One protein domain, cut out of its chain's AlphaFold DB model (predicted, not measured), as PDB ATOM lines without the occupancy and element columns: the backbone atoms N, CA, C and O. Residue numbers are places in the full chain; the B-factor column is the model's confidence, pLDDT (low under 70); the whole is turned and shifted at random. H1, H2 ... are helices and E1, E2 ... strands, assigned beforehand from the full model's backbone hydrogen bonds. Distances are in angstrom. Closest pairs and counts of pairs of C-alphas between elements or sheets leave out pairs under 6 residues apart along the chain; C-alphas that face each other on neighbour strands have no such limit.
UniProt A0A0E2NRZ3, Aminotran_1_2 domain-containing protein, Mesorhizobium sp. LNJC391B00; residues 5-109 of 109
ATOM      1  N   GLU A   5     125.010 192.790 190.708       95.94
ATOM      2  CA  GLU A   5     124.967 192.882 192.179       95.94
ATOM      3  C   GLU A   5     123.746 192.162 192.781       95.94
ATOM      4  O   GLU A   5     123.861 191.482 193.805       95.94
ATOM      5  N   ASP A   6     122.586 192.243 192.119       96.44
ATOM      6  CA  ASP A   6     121.386 191.518 192.547       96.44
ATOM      7  C   ASP A   6     121.611 190.003 192.471       96.44
ATOM      8  O   ASP A   6     121.311 189.267 193.412       96.44
ATOM      9  N   LEU A   7     122.169 189.529 191.351       97.31
ATOM     10  CA  LEU A   7     122.443 188.109 191.132       97.31
ATOM     11  C   LEU A   7     123.509 187.573 192.091       97.31
ATOM     12  O   LEU A   7     123.376 186.446 192.564       97.31
ATOM     13  N   GLU A   8     124.536 188.360 192.411       97.12
ATOM     14  CA  GLU A   8     125.550 188.016 193.419       97.12
ATOM     15  C   GLU A   8     124.943 187.924 194.825       97.12
ATOM     16  O   GLU A   8     125.249 186.996 195.581       97.12
ATOM     17  N   THR A   9     124.026 188.836 195.157       97.94
ATOM     18  CA  THR A   9     123.295 188.821 196.430       97.94
ATOM     19  C   THR A   9     122.432 187.564 196.553       97.94
ATOM     20  O   THR A   9     122.494 186.864 197.567       97.94
ATOM     21  N   ILE A  10     121.669 187.229 195.505       97.81
ATOM     22  CA  ILE A  10     120.831 186.022 195.467       97.81
ATOM     23  C   ILE A  10     121.701 184.760 195.525       97.81
ATOM     24  O   ILE A  10     121.391 183.849 196.292       97.81
ATOM     25  N   ALA A  11     122.798 184.711 194.765       98.06
ATOM     26  CA  ALA A  11     123.707 183.568 194.744       98.06
ATOM     27  C   ALA A  11     124.324 183.309 196.126       98.06
ATOM     28  O   ALA A  11     124.257 182.189 196.633       98.06
ATOM     29  N   THR A  12     124.827 184.360 196.780       97.94
ATOM     30  CA  THR A  12     125.400 184.279 198.132       97.94
ATOM     31  C   THR A  12     124.368 183.792 199.149       97.94
ATOM     32  O   THR A  12     124.678 182.984 200.027       97.94
ATOM     33  N   PHE A  13     123.127 184.274 199.046       98.19
ATOM     34  CA  PHE A  13     122.039 183.839 199.917       98.19
ATOM     35  C   PHE A  13     121.692 182.361 199.691       98.19
ATOM     36  O   PHE A  13     121.607 181.590 200.649       98.19
ATOM     37  N   ALA A  14     121.537 181.948 198.433       98.19
ATOM     38  CA  ALA A  14     121.222 180.570 198.085       98.19
ATOM     39  C   ALA A  14     122.328 179.600 198.521       98.19
ATOM     40  O   ALA A  14     122.028 178.541 199.067       98.19
ATOM     41  N   GLU A  15     123.597 179.968 198.344       97.44
ATOM     42  CA  GLU A  15     124.734 179.162 198.787       97.44
ATOM     43  C   GLU A  15     124.767 179.028 200.313       97.44
ATOM     44  O   GLU A  15     124.786 177.911 200.833       97.44
ATOM     45  N   ARG A  16     124.671 180.153 201.038       98.19
ATOM     46  CA  ARG A  16     124.677 180.188 202.511       98.19
ATOM     47  C   ARG A  16     123.613 179.286 203.130       98.19
ATOM     48  O   ARG A  16     123.843 178.692 204.180       98.19
ATOM     49  N   HIS A  17     122.447 179.212 202.498       98.12
ATOM     50  CA  HIS A  17     121.300 178.458 202.998       98.12
ATOM     51  C   HIS A  17     121.095 177.115 202.289       98.12
ATOM     52  O   HIS A  17     120.100 176.440 202.542       98.12
ATOM     53  N   ASN A  18     122.032 176.715 201.423       97.12
ATOM     54  CA  ASN A  18     121.950 175.512 200.601       97.12
ATOM     55  C   ASN A  18     120.602 175.360 199.863       97.12
ATOM     56  O   ASN A  18     119.977 174.299 199.866       97.12
ATOM     57  N   LEU A  19     120.142 176.442 199.242       97.94
ATOM     58  CA  LEU A  19     118.878 176.487 198.517       97.94
ATOM     59  C   LEU A  19     119.068 176.126 197.042       97.94
ATOM     60  O   LEU A  19     120.147 176.295 196.467       97.94
ATOM     61  N   TRP A  20     117.979 175.648 196.445       98.00
ATOM     62  CA  TRP A  20     117.821 175.525 195.000       98.00
ATOM     63  C   TRP A  20     117.278 176.824 194.412       98.00
ATOM     64  O   TRP A  20     116.493 177.523 195.052       98.00
ATOM     65  N   ILE A  21     117.650 177.106 193.166       98.19
ATOM     66  CA  ILE A  21     117.144 178.237 192.391       98.19
ATOM     67  C   ILE A  21     116.346 177.706 191.204       98.19
ATOM     68  O   ILE A  21     116.838 176.893 190.424       98.19
ATOM     69  N   ILE A  22     115.120 178.197 191.043       97.94
ATOM     70  CA  ILE A  22     114.342 178.035 189.814       97.94
ATOM     71  C   ILE A  22     114.351 179.391 189.107       97.94
ATOM     72  O   ILE A  22     113.757 180.348 189.599       97.94
ATOM     73  N   SER A  23     115.059 179.477 187.982       97.75
ATOM     74  CA  SER A  23     115.210 180.702 187.190       97.75
ATOM     75  C   SER A  23     114.258 180.655 185.997       97.75
ATOM     76  O   SER A  23     114.475 179.878 185.068       97.75
ATOM     77  N   ASP A  24     113.184 181.448 186.012       96.62
ATOM     78  CA  ASP A  24     112.291 181.586 184.854       96.62
ATOM     79  C   ASP A  24     112.867 182.605 183.858       96.62
ATOM     80  O   ASP A  24     112.812 183.817 184.065       96.62
ATOM     81  N   GLU A  25     113.437 182.101 182.764       96.25
ATOM     82  CA  GLU A  25     114.188 182.883 181.780       96.25
ATOM     83  C   GLU A  25     113.448 183.013 180.438       96.25
ATOM     84  O   GLU A  25     114.063 183.234 179.388       96.25
ATOM     85  N   VAL A  26     112.115 182.887 180.437       95.19
ATOM     86  CA  VAL A  26     111.298 182.918 179.206       95.19
ATOM     87  C   VAL A  26     111.383 184.227 178.416       95.19
ATOM     88  O   VAL A  26     111.083 184.230 177.225       95.19
ATOM     89  N   TYR A  27     111.793 185.329 179.050       93.06
ATOM     90  CA  TYR A  27     111.982 186.637 178.409       93.06
ATOM     91  C   TYR A  27     113.451 186.957 178.088       93.06
ATOM     92  O   TYR A  27     113.764 188.105 177.782       93.06
ATOM     93  N   ARG A  28     114.366 185.973 178.108       90.88
ATOM     94  CA  ARG A  28     115.806 186.214 177.862       90.88
ATOM     95  C   ARG A  28     116.128 186.926 176.544       90.88
ATOM     96  O   ARG A  28     117.171 187.552 176.435       90.88
ATOM     97  N   SER A  29     115.267 186.795 175.536       87.31
ATOM     98  CA  SER A  29     115.432 187.411 174.213       87.31
ATOM     99  C   SER A  29     114.697 188.747 174.064       87.31
ATOM    100  O   SER A  29     114.727 189.332 172.990       87.31
ATOM    101  N   THR A  30     114.000 189.214 175.102       89.00
ATOM    102  CA  THR A  30     113.212 190.455 175.093       89.00
ATOM    103  C   THR A  30     113.825 191.446 176.077       89.00
ATOM    104  O   THR A  30     113.209 191.844 177.065       89.00
ATOM    105  N   VAL A  31     115.081 191.799 175.820       89.38
ATOM    106  CA  VAL A  31     115.832 192.806 176.573       89.38
ATOM    107  C   VAL A  31     115.914 194.051 175.712       89.38
ATOM    108  O   VAL A  31     116.393 193.972 174.585       89.38
ATOM    109  N   PHE A  32     115.402 195.169 176.219       87.00
ATOM    110  CA  PHE A  32     115.444 196.445 175.500       87.00
ATOM    111  C   PHE A  32     116.731 197.215 175.801       87.00
ATOM    112  O   PHE A  32     117.376 197.696 174.876       87.00
ATOM    113  N   ASP A  33     117.130 197.252 177.075       87.81
ATOM    114  CA  ASP A  33     118.325 197.947 177.551       87.81
ATOM    115  C   ASP A  33     119.240 196.979 178.314       87.81
ATOM    116  O   ASP A  33     118.782 196.242 179.193       87.81
ATOM    117  N   GLY A  34     120.538 197.014 178.008       87.31
ATOM    118  CA  GLY A  34     121.548 196.163 178.642       87.31
ATOM    119  C   GLY A  34     121.553 194.717 178.135       87.31
ATOM    120  O   GLY A  34     121.088 194.419 177.037       87.31
ATOM    121  N   GLU A  35     122.107 193.813 178.942       89.38
ATOM    122  CA  GLU A  35     122.250 192.392 178.608       89.38
ATOM    123  C   GLU A  35     121.510 191.504 179.611       89.38
ATOM    124  O   GLU A  35     121.453 191.786 180.809       89.38
ATOM    125  N   PHE A  36     120.966 190.387 179.121       93.94
ATOM    126  CA  PHE A  36     120.422 189.345 179.984       93.94
ATOM    127  C   PHE A  36     121.549 188.615 180.720       93.94
ATOM    128  O   PHE A  36     122.417 188.015 180.087       93.94
ATOM    129  N   LEU A  37     121.472 188.577 182.049       95.19
ATOM    130  CA  LEU A  37     122.362 187.791 182.896       95.19
ATOM    131  C   LEU A  37     121.590 186.611 183.501       95.19
ATOM    132  O   LEU A  37     120.622 186.809 184.234       95.19
ATOM    133  N   SER A  38     122.021 185.379 183.206       96.44
ATOM    134  CA  SER A  38     121.507 184.188 183.896       96.44
ATOM    135  C   SER A  38     122.271 183.974 185.195       96.44
ATOM    136  O   SER A  38     123.503 183.917 185.195       96.44
ATOM    137  N   ILE A  39     121.541 183.749 186.289       97.38
ATOM    138  CA  ILE A  39     122.130 183.384 187.584       97.38
ATOM    139  C   ILE A  39     122.923 182.074 187.527       97.38
ATOM    140  O   ILE A  39     123.836 181.880 188.321       97.38
ATOM    141  N   ALA A  40     122.636 181.192 186.562       97.00
ATOM    142  CA  ALA A  40     123.368 179.940 186.396       97.00
ATOM    143  C   ALA A  40     124.844 180.146 185.996       97.00
ATOM    144  O   ALA A  40     125.632 179.208 186.117       97.00
ATOM    145  N   PHE A  41     125.215 181.343 185.520       95.31
ATOM    146  CA  PHE A  41     126.606 181.715 185.245       95.31
ATOM    147  C   PHE A  41     127.334 182.303 186.459       95.31
ATOM    148  O   PHE A  41     128.556 182.448 186.413       95.31
ATOM    149  N   SER A  42     126.626 182.618 187.546       96.19
ATOM    150  CA  SER A  42     127.267 183.026 188.795       96.19
ATOM    151  C   SER A  42     128.041 181.845 189.410       96.19
ATOM    152  O   SER A  42     127.605 180.694 189.289       96.19
ATOM    153  N   PRO A  43     129.180 182.091 190.086       95.25
ATOM    154  CA  PRO A  43     129.973 181.032 190.712       95.25
ATOM    155  C   PRO A  43     129.136 180.126 191.632       95.25
ATOM    156  O   PRO A  43     128.338 180.616 192.427       95.25
ATOM    157  N   GLY A  44     129.290 178.803 191.500       94.31
ATOM    158  CA  GLY A  44     128.604 177.797 192.330       94.31
ATOM    159  C   GLY A  44     127.088 177.662 192.117       94.31
ATOM    160  O   GLY A  44     126.431 176.896 192.829       94.31
ATOM    161  N   MET A  45     126.500 178.413 191.176       97.88
ATOM    162  CA  MET A  45     125.053 178.381 190.931       97.88
ATOM    163  C   MET A  45     124.634 177.318 189.921       97.88
ATOM    164  O   MET A  45     123.489 176.860 189.964       97.88
ATOM    165  N   ARG A  46     125.535 176.885 189.032       96.81
ATOM    166  CA  ARG A  46     125.233 175.880 188.002       96.81
ATOM    167  C   ARG A  46     124.752 174.560 188.609       96.81
ATOM    168  O   ARG A  46     123.844 173.936 188.067       96.81
ATOM    169  N   GLU A  47     125.314 174.155 189.742       96.44
ATOM    170  CA  GLU A  47     124.994 172.894 190.420       96.44
ATOM    171  C   GLU A  47     123.658 172.926 191.182       96.44
ATOM    172  O   GLU A  47     123.201 171.882 191.647       96.44
ATOM    173  N   ARG A  48     123.024 174.100 191.314       97.12
ATOM    174  CA  ARG A  48     121.798 174.310 192.108       97.12
ATOM    175  C   ARG A  48     120.725 175.143 191.408       97.12
ATOM    176  O   ARG A  48     119.768 175.567 192.053       97.12
ATOM    177  N   THR A  49     120.875 175.389 190.108       98.38
ATOM    178  CA  THR A  49     119.922 176.181 189.321       98.38
ATOM    179  C   THR A  49     119.207 175.308 188.300       98.38
ATOM    180  O   THR A  49     119.837 174.582 187.532       98.38
ATOM    181  N   ILE A  50     117.883 175.420 188.270       98.50
ATOM    182  CA  ILE A  50     117.014 174.913 187.212       98.50
ATOM    183  C   ILE A  50     116.522 176.127 186.426       98.50
ATOM    184  O   ILE A  50     115.735 176.927 186.928       98.50
ATOM    185  N   ILE A  51     116.984 176.272 185.193       98.25
ATOM    186  CA  ILE A  51     116.487 177.270 184.248       98.25
ATOM    187  C   ILE A  51     115.202 176.738 183.625       98.25
ATOM    188  O   ILE A  51     115.172 175.598 183.167       98.25
ATOM    189  N   VAL A  52     114.167 177.568 183.547       97.75
ATOM    190  CA  VAL A  52     112.926 177.307 182.811       97.75
ATOM    191  C   VAL A  52     112.877 178.239 181.607       97.75
ATOM    192  O   VAL A  52     113.071 179.446 181.741       97.75
ATOM    193  N   ASN A  53     112.619 177.701 180.414       96.00
ATOM    194  CA  ASN A  53     112.512 178.514 179.203       96.00
ATOM    195  C   ASN A  53     111.457 177.985 178.217       96.00
ATOM    196  O   ASN A  53     110.875 176.916 178.408       96.00
ATOM    197  N   SER A  54     111.134 178.780 177.192       95.38
ATOM    198  CA  SER A  54     110.096 178.467 176.207       95.38
ATOM    199  C   SER A  54     110.220 179.289 174.921       95.38
ATOM    200  O   SER A  54     110.804 180.371 174.918       95.38
ATOM    201  N   LEU A  55     109.526 178.851 173.866       94.69
ATOM    202  CA  LEU A  55     109.330 179.633 172.633       94.69
ATOM    203  C   LEU A  55     108.136 180.601 172.700       94.69
ATOM    204  O   LEU A  55     107.860 181.335 171.752       94.69
ATOM    205  N   SER A  56     107.418 180.641 173.829       94.38
ATOM    206  CA  SER A  56     106.181 181.425 173.955       94.38
ATOM    207  C   SER A  56     106.392 182.919 173.708       94.38
ATOM    208  O   SER A  56     105.498 183.577 173.183       94.38
ATOM    209  N   LYS A  57     107.538 183.462 174.128       92.69
ATOM    210  CA  LYS A  57     107.828 184.903 174.075       92.69
ATOM    211  C   LYS A  57     108.862 185.244 173.018       92.69
ATOM    212  O   LYS A  57     108.663 186.197 172.280       92.69
ATOM    213  N   SER A  58     109.895 184.419 172.898       90.81
ATOM    214  CA  SER A  58     110.943 184.582 171.894       90.81
ATOM    215  C   SER A  58     110.434 184.435 170.456       90.81
ATOM    216  O   SER A  58     110.915 185.152 169.591       90.81
ATOM    217  N   HIS A  59     109.440 183.571 170.209       92.31
ATOM    218  CA  HIS A  59     108.969 183.237 168.854       92.31
ATOM    219  C   HIS A  59     107.444 183.345 168.698       92.31
ATOM    220  O   HIS A  59     106.856 182.752 167.802       92.31
ATOM    221  N   ALA A  60     106.774 184.072 169.600       93.38
ATOM    222  CA  ALA A  60     105.316 184.250 169.594       93.38
ATOM    223  C   ALA A  60     104.491 182.937 169.592       93.38
ATOM    224  O   ALA A  60     103.321 182.923 169.217       93.38
ATOM    225  N   MET A  61     105.051 181.828 170.092       94.56
ATOM    226  CA  MET A  61     104.404 180.506 170.110       94.56
ATOM    227  C   MET A  61     103.601 180.242 171.400       94.56
ATOM    228  O   MET A  61     103.624 179.143 171.955       94.56
ATOM    229  N   THR A  62     102.893 181.240 171.942       94.19
ATOM    230  CA  THR A  62     102.211 181.136 173.256       94.19
ATOM    231  C   THR A  62     101.212 179.973 173.342       94.19
ATOM    232  O   THR A  62     101.139 179.288 174.372       94.19
ATOM    233  N   GLY A  63     100.478 179.723 172.253       95.44
ATOM    234  CA  GLY A  63      99.478 178.659 172.128       95.44
ATOM    235  C   GLY A  63     100.045 177.251 171.933       95.44
ATOM    236  O   GLY A  63      99.311 176.289 172.106       95.44
ATOM    237  N   TRP A  64     101.342 177.110 171.644       94.81
ATOM    238  CA  TRP A  64     101.975 175.815 171.348       94.81
ATOM    239  C   TRP A  64     102.351 175.026 172.603       94.81
ATOM    240  O   TRP A  64     102.646 173.843 172.537       94.81
ATOM    241  N   ARG A  65     102.331 175.678 173.770       93.06
ATOM    242  CA  ARG A  65     102.480 175.036 175.089       93.06
ATOM    243  C   ARG A  65     103.761 174.209 175.270       93.06
ATOM    244  O   ARG A  65     103.787 173.323 176.115       93.06
ATOM    245  N   LEU A  66     104.838 174.552 174.565       94.06
ATOM    246  CA  LEU A  66     106.140 173.911 174.736       94.06
ATOM    247  C   LEU A  66     107.073 174.736 175.621       94.06
ATOM    248  O   LEU A  66     107.228 175.948 175.439       94.06
ATOM    249  N   ARG A  67     107.711 174.052 176.568       93.38
ATOM    250  CA  ARG A  67     108.738 174.586 177.464       93.38
ATOM    251  C   ARG A  67     109.793 173.516 177.714       93.38
ATOM    252  O   ARG A  67     109.520 172.335 177.519       93.38
ATOM    253  N   TRP A  68     110.954 173.934 178.189       94.94
ATOM    254  CA  TRP A  68     112.013 173.034 178.635       94.94
ATOM    255  C   TRP A  68     112.667 173.568 179.900       94.94
ATOM    256  O   TRP A  68     112.510 174.741 180.264       94.94
ATOM    257  N   THR A  69     113.417 172.688 180.551       96.81
ATOM    258  CA  THR A  69     114.277 173.034 181.672       96.81
ATOM    259  C   THR A  69     115.727 172.684 181.366       96.81
ATOM    260  O   THR A  69     116.007 171.762 180.603       96.81
ATOM    261  N   LEU A  70     116.658 173.435 181.948       96.75
ATOM    262  CA  LEU A  70     118.088 173.134 181.938       96.75
ATOM    263  C   LEU A  70     118.573 173.142 183.385       96.75
ATOM    264  O   LEU A  70     118.254 174.065 184.127       96.75
ATOM    265  N   GLY A  71     119.336 172.141 183.803       96.81
ATOM    266  CA  GLY A  71     119.801 172.046 185.183       96.81
ATOM    267  C   GLY A  71     120.759 170.876 185.397       96.81
ATOM    268  O   GLY A  71     121.094 170.172 184.439       96.81
ATOM    269  N   PRO A  72     121.230 170.669 186.636       97.31
ATOM    270  CA  PRO A  72     122.085 169.540 186.978       97.31
ATOM    271  C   PRO A  72     121.337 168.213 186.811       97.31
ATOM    272  O   PRO A  72     120.137 168.125 187.067       97.31
ATOM    273  N   VAL A  73     122.076 167.156 186.457       97.12
ATOM    274  CA  VAL A  73     121.525 165.810 186.202       97.12
ATOM    275  C   VAL A  73     120.669 165.309 187.369       97.12
ATOM    276  O   VAL A  73     119.605 164.736 187.147       97.12
ATOM    277  N   SER A  74     121.091 165.578 188.609       95.38
ATOM    278  CA  SER A  74     120.346 165.209 189.817       95.38
ATOM    279  C   SER A  74     118.933 165.799 189.848       95.38
ATOM    280  O   SER A  74     117.997 165.106 190.228       95.38
ATOM    281  N   ALA A  75     118.753 167.045 189.404       96.31
ATOM    282  CA  ALA A  75     117.436 167.666 189.293       96.31
ATOM    283  C   ALA A  75     116.664 167.155 188.068       96.31
ATOM    284  O   ALA A  75     115.466 166.886 188.168       96.31
ATOM    285  N   SER A  76     117.342 166.990 186.927       96.31
ATOM    286  CA  SER A  76     116.719 166.545 185.676       96.31
ATOM    287  C   SER A  76     116.029 165.189 185.807       96.31
ATOM    288  O   SER A  76     114.902 165.055 185.344       96.31
ATOM    289  N   VAL A  77     116.634 164.225 186.512       96.56
ATOM    290  CA  VAL A  77     116.024 162.902 186.754       96.56
ATOM    291  C   VAL A  77     114.694 163.019 187.508       96.56
ATOM    292  O   VAL A  77     113.718 162.342 187.189       96.56
ATOM    293  N   HIS A  78     114.613 163.897 188.511       96.06
ATOM    294  CA  HIS A  78     113.368 164.104 189.255       96.06
ATOM    295  C   HIS A  78     112.302 164.825 188.420       96.06
ATOM    296  O   HIS A  78     111.125 164.471 188.499       96.06
ATOM    297  N   LEU A  79     112.705 165.801 187.601       95.44
ATOM    298  CA  LEU A  79     111.803 166.504 186.683       95.44
ATOM    299  C   LEU A  79     111.256 165.578 185.593       95.44
ATOM    300  O   LEU A  79     110.072 165.659 185.273       95.44
ATOM    301  N   GLU A  80     112.086 164.683 185.062       94.69
ATOM    302  CA  GLU A  80     111.684 163.666 184.088       94.69
ATOM    303  C   GLU A  80     110.628 162.726 184.677       94.69
ATOM    304  O   GLU A  80     109.561 162.557 184.088       94.69
ATOM    305  N   ASN A  81     110.862 162.200 185.884       95.12
ATOM    306  CA  ASN A  81     109.886 161.360 186.582       95.12
ATOM    307  C   ASN A  81     108.543 162.081 186.781       95.12
ATOM    308  O   ASN A  81     107.481 161.508 186.535       95.12
ATOM    309  N   LEU A  82     108.580 163.351 187.201       94.62
ATOM    310  CA  LEU A  82     107.377 164.166 187.362       94.62
ATOM    311  C   LEU A  82     106.643 164.358 186.027       94.62
ATOM    312  O   LEU A  82     105.429 164.163 185.958       94.62
ATOM    313  N   ALA A  83     107.373 164.716 184.968       93.81
ATOM    314  CA  ALA A  83     106.811 164.923 183.638       93.81
ATOM    315  C   ALA A  83     106.187 163.637 183.080       93.81
ATOM    316  O   ALA A  83     105.088 163.685 182.532       93.81
ATOM    317  N   GLN A  84     106.827 162.484 183.280       93.94
ATOM    318  CA  GLN A  84     106.297 161.192 182.854       93.94
ATOM    319  C   GLN A  84     104.988 160.849 183.580       93.94
ATOM    320  O   GLN A  84     104.034 160.405 182.944       93.94
ATOM    321  N   CYS A  85     104.903 161.112 184.885       94.94
ATOM    322  CA  CYS A  85     103.690 160.857 185.667       94.94
ATOM    323  C   CYS A  85     102.541 161.824 185.346       94.94
ATOM    324  O   CYS A  85     101.379 161.430 185.399       94.94
ATOM    325  N   MET A  86     102.842 163.093 185.056       95.38
ATOM    326  CA  MET A  86     101.815 164.119 184.839       95.38
ATOM    327  C   MET A  86     101.371 164.251 183.385       95.38
ATOM    328  O   MET A  86     100.209 164.546 183.121       95.38
ATOM    329  N   LEU A  87     102.309 164.112 182.450       91.00
ATOM    330  CA  LEU A  87     102.124 164.480 181.048       91.00
ATOM    331  C   LEU A  87     102.360 163.299 180.106       91.00
ATOM    332  O   LEU A  87     101.875 163.338 178.980       91.00
ATOM    333  N   PHE A  88     103.105 162.276 180.546       88.25
ATOM    334  CA  PHE A  88     103.635 161.157 179.748       88.25
ATOM    335  C   PHE A  88     104.614 161.575 178.633       88.25
ATOM    336  O   PHE A  88     105.563 160.858 178.336       88.25
ATOM    337  N   GLY A  89     104.442 162.761 178.053       86.88
ATOM    338  CA  GLY A  89     105.328 163.358 177.067       86.88
ATOM    339  C   GLY A  89     104.775 164.684 176.548       86.88
ATOM    340  O   GLY A  89     103.800 165.227 177.067       86.88
ATOM    341  N   SER A  90     105.406 165.206 175.500       89.81
ATOM    342  CA  SER A  90     104.951 166.388 174.761       89.81
ATOM    343  C   SER A  90     104.610 165.989 173.318       89.81
ATOM    344  O   SER A  90     105.274 165.098 172.781       89.81
ATOM    345  N   PRO A  91     103.615 166.608 172.653       94.19
ATOM    346  CA  PRO A  91     103.282 166.275 171.268       94.19
ATOM    347  C   PRO A  91     104.495 166.405 170.333       94.19
ATOM    348  O   PRO A  91     105.105 167.470 170.254       94.19
ATOM    349  N   THR A  92     104.834 165.336 169.607       94.94
ATOM    350  CA  THR A  92     106.050 165.272 168.774       94.94
ATOM    351  C   THR A  92     106.092 166.370 167.716       94.94
ATOM    352  O   THR A  92     107.093 167.061 167.613       94.94
ATOM    353  N   CYS A  93     104.979 166.645 167.029       95.75
ATOM    354  CA  CYS A  93     104.930 167.709 166.019       95.75
ATOM    355  C   CYS A  93     105.254 169.109 166.580       95.75
ATOM    356  O   CYS A  93     105.792 169.953 165.867       95.75
ATOM    357  N   ILE A  94     104.949 169.362 167.859       96.06
ATOM    358  CA  ILE A  94     105.289 170.616 168.542       96.06
ATOM    359  C   ILE A  94     106.781 170.641 168.893       96.06
ATOM    360  O   ILE A  94     107.411 171.694 168.796       96.06
ATOM    361  N   GLN A  95     107.348 169.498 169.290       95.62
ATOM    362  CA  GLN A  95     108.785 169.363 169.539       95.62
ATOM    363  C   GLN A  95     109.596 169.549 168.249       95.62
ATOM    364  O   GLN A  95     110.572 170.293 168.259       95.62
ATOM    365  N   ASP A  96     109.149 168.968 167.134       96.12
ATOM    366  CA  ASP A  96     109.797 169.102 165.825       96.12
ATOM    367  C   ASP A  96     109.802 170.563 165.354       96.12
ATOM    368  O   ASP A  96     110.843 171.098 164.971       96.12
ATOM    369  N   ALA A  97     108.658 171.253 165.459       95.19
ATOM    370  CA  ALA A  97     108.564 172.675 165.128       95.19
ATOM    371  C   ALA A  97     109.516 173.530 165.981       95.19
ATOM    372  O   ALA A  97     110.133 174.477 165.489       95.19
ATOM    373  N   ALA A  98     109.659 173.189 167.262       95.00
ATOM    374  CA  ALA A  98     110.576 173.877 168.153       95.00
ATOM    375  C   ALA A  98     112.047 173.608 167.835       95.00
ATOM    376  O   ALA A  98     112.842 174.539 167.921       95.00
ATOM    377  N   ALA A  99     112.402 172.379 167.452       94.69
ATOM    378  CA  ALA A  99     113.757 172.035 167.030       94.69
ATOM    379  C   ALA A  99     114.178 172.868 165.811       94.69
ATOM    380  O   ALA A  99     115.194 173.552 165.871       94.69
ATOM    381  N   VAL A 100     113.332 172.923 164.774       95.06
ATOM    382  CA  VAL A 100     113.573 173.758 163.583       95.06
ATOM    383  C   VAL A 100     113.747 175.229 163.966       95.06
ATOM    384  O   VAL A 100     114.709 175.871 163.558       95.06
ATOM    385  N   THR A 101     112.853 175.749 164.810       92.81
ATOM    386  CA  THR A 101     112.903 177.149 165.261       92.81
ATOM    387  C   THR A 101     114.209 177.467 166.001       92.81
ATOM    388  O   THR A 101     114.798 178.531 165.815       92.81
ATOM    389  N   LEU A 102     114.675 176.555 166.860       91.88
ATOM    390  CA  LEU A 102     115.915 176.730 167.615       91.88
ATOM    391  C   LEU A 102     117.156 176.639 166.716       91.88
ATOM    392  O   LEU A 102     118.073 177.440 166.897       91.88
ATOM    393  N   ASP A 103     117.175 175.731 165.741       92.00
ATOM    394  CA  ASP A 103     118.280 175.587 164.785       92.00
ATOM    395  C   ASP A 103     118.417 176.821 163.878       92.00
ATOM    396  O   ASP A 103     119.518 177.346 163.671       92.00
ATOM    397  N   GLU A 104     117.294 177.350 163.386       89.31
ATOM    398  CA  GLU A 104     117.271 178.593 162.610       89.31
ATOM    399  C   GLU A 104     117.782 179.780 163.439       89.31
ATOM    400  O   GLU A 104     118.587 180.577 162.952       89.31
ATOM    401  N   ALA A 105     117.393 179.868 164.717       81.56
ATOM    402  CA  ALA A 105     117.837 180.930 165.618       81.56
ATOM    403  C   ALA A 105     119.346 180.883 165.930       81.56
ATOM    404  O   ALA A 105     119.941 181.924 166.219       81.56
ATOM    405  N   VAL A 106     119.972 179.702 165.889       74.44
ATOM    406  CA  VAL A 106     121.434 179.551 166.013       74.44
ATOM    407  C   VAL A 106     122.137 179.969 164.722       74.44
ATOM    408  O   VAL A 106     123.180 180.606 164.785       74.44
ATOM    409  N   THR A 107     121.554 179.652 163.566       65.06
ATOM    410  CA  THR A 107     122.145 179.932 162.245       65.06
ATOM    411  C   THR A 107     122.096 181.419 161.867       65.06
ATOM    412  O   THR A 107     122.918 181.891 161.088       65.06
ATOM    413  N   GLN A 108     121.134 182.169 162.407       57.44
ATOM    414  CA  GLN A 108     120.958 183.605 162.147       57.44
ATOM    415  C   GLN A 108     121.799 184.527 163.059       57.44
ATOM    416  O   GLN A 108     121.656 185.748 162.972       57.44
ATOM    417  N   ARG A 109     122.644 183.972 163.937       50.00
ATOM    418  CA  ARG A 109     123.589 184.715 164.791       50.00
ATOM    419  C   ARG A 109     125.008 184.619 164.257       50.00
ATOM    420  O   ARG A 109     125.716 185.641 164.376       50.00
TER     421      ARG A 109
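AT A GLANCE: This is residues 5 to 109 of the 109 residues of the protein "Aminotran_1_2 domain-containing protein" of Mesorhizobium sp. LNJC391B00 (UniProt A0A0E2NRZ3). A small three-stranded sheet, E1, E2 and E3, sits in the middle, with the three longer helices spread round it: H1 beyond one end, H4 beyond the other, and H3 along one side. The long loop of residues 25 to 48 lies on the side away from H3, and no helix touches another. The printed part has 105 residues, with four named helices and three named strands that follow along the chain as H1, E1, E2, H2, E3, H3, H4; the sheet runs E1, E2, E3 and is mixed, and the class is mixed, helices and strands. It is only just compact, close to loose, with a radius of gyration of the C-alphas of 15.5 A, and spans 43 by 39 by 22 A.

IN THESE COORDINATES: H1, residues 5 to 16, starts at C-alpha 5 (124.967, 192.882, 192.179) and is 16.4 A long. E1 is residues 21 to 24, E2 residues 49 to 54, 16.5 A, H2 residues 55 to 58, and E3 residues 67 to 70. H3, residues 73 to 87, is 20.1 A long. H4, residues 92 to 107, is 22.7 A long and ends at C-alpha 107 (122.145, 179.932, 162.245).

HOW THE PARTS SIT: E1 and E2 are parallel at 14 degrees, with N 23 and O 50 2.8 A apart, within hydrogen-bond range. E2 and E3 are antiparallel at 154 degrees, with N 51 and O 70 at 2.8 A. H1 only grazes the sheet; the closest C-alphas of H1 and E1, Ala 14 and Ile 21, are 7.4 A apart. H3 only grazes it with residues 75 to 79; C-alphas 50 and 75, the closest of E2 and H3, are 7.6 A apart. H4 is not on the sheet, but is close to H2 and not clearly touching, the closest C-alphas, Leu 55 and Ala 98, being 7.4 A apart. Each O i to N i+4 pair is within range in H1 and H4, and 10 of 11 in H3; H2 is too short for one.

THE WHOLE: The farthest C-alphas, Arg 16 and Cys 93, are 43.3 A apart. The printed part has no cut, and the link from E1 to E2 is long. Residues 81 to 87 of H3 stand free. Confidence is under 70 at residues 107 to 109.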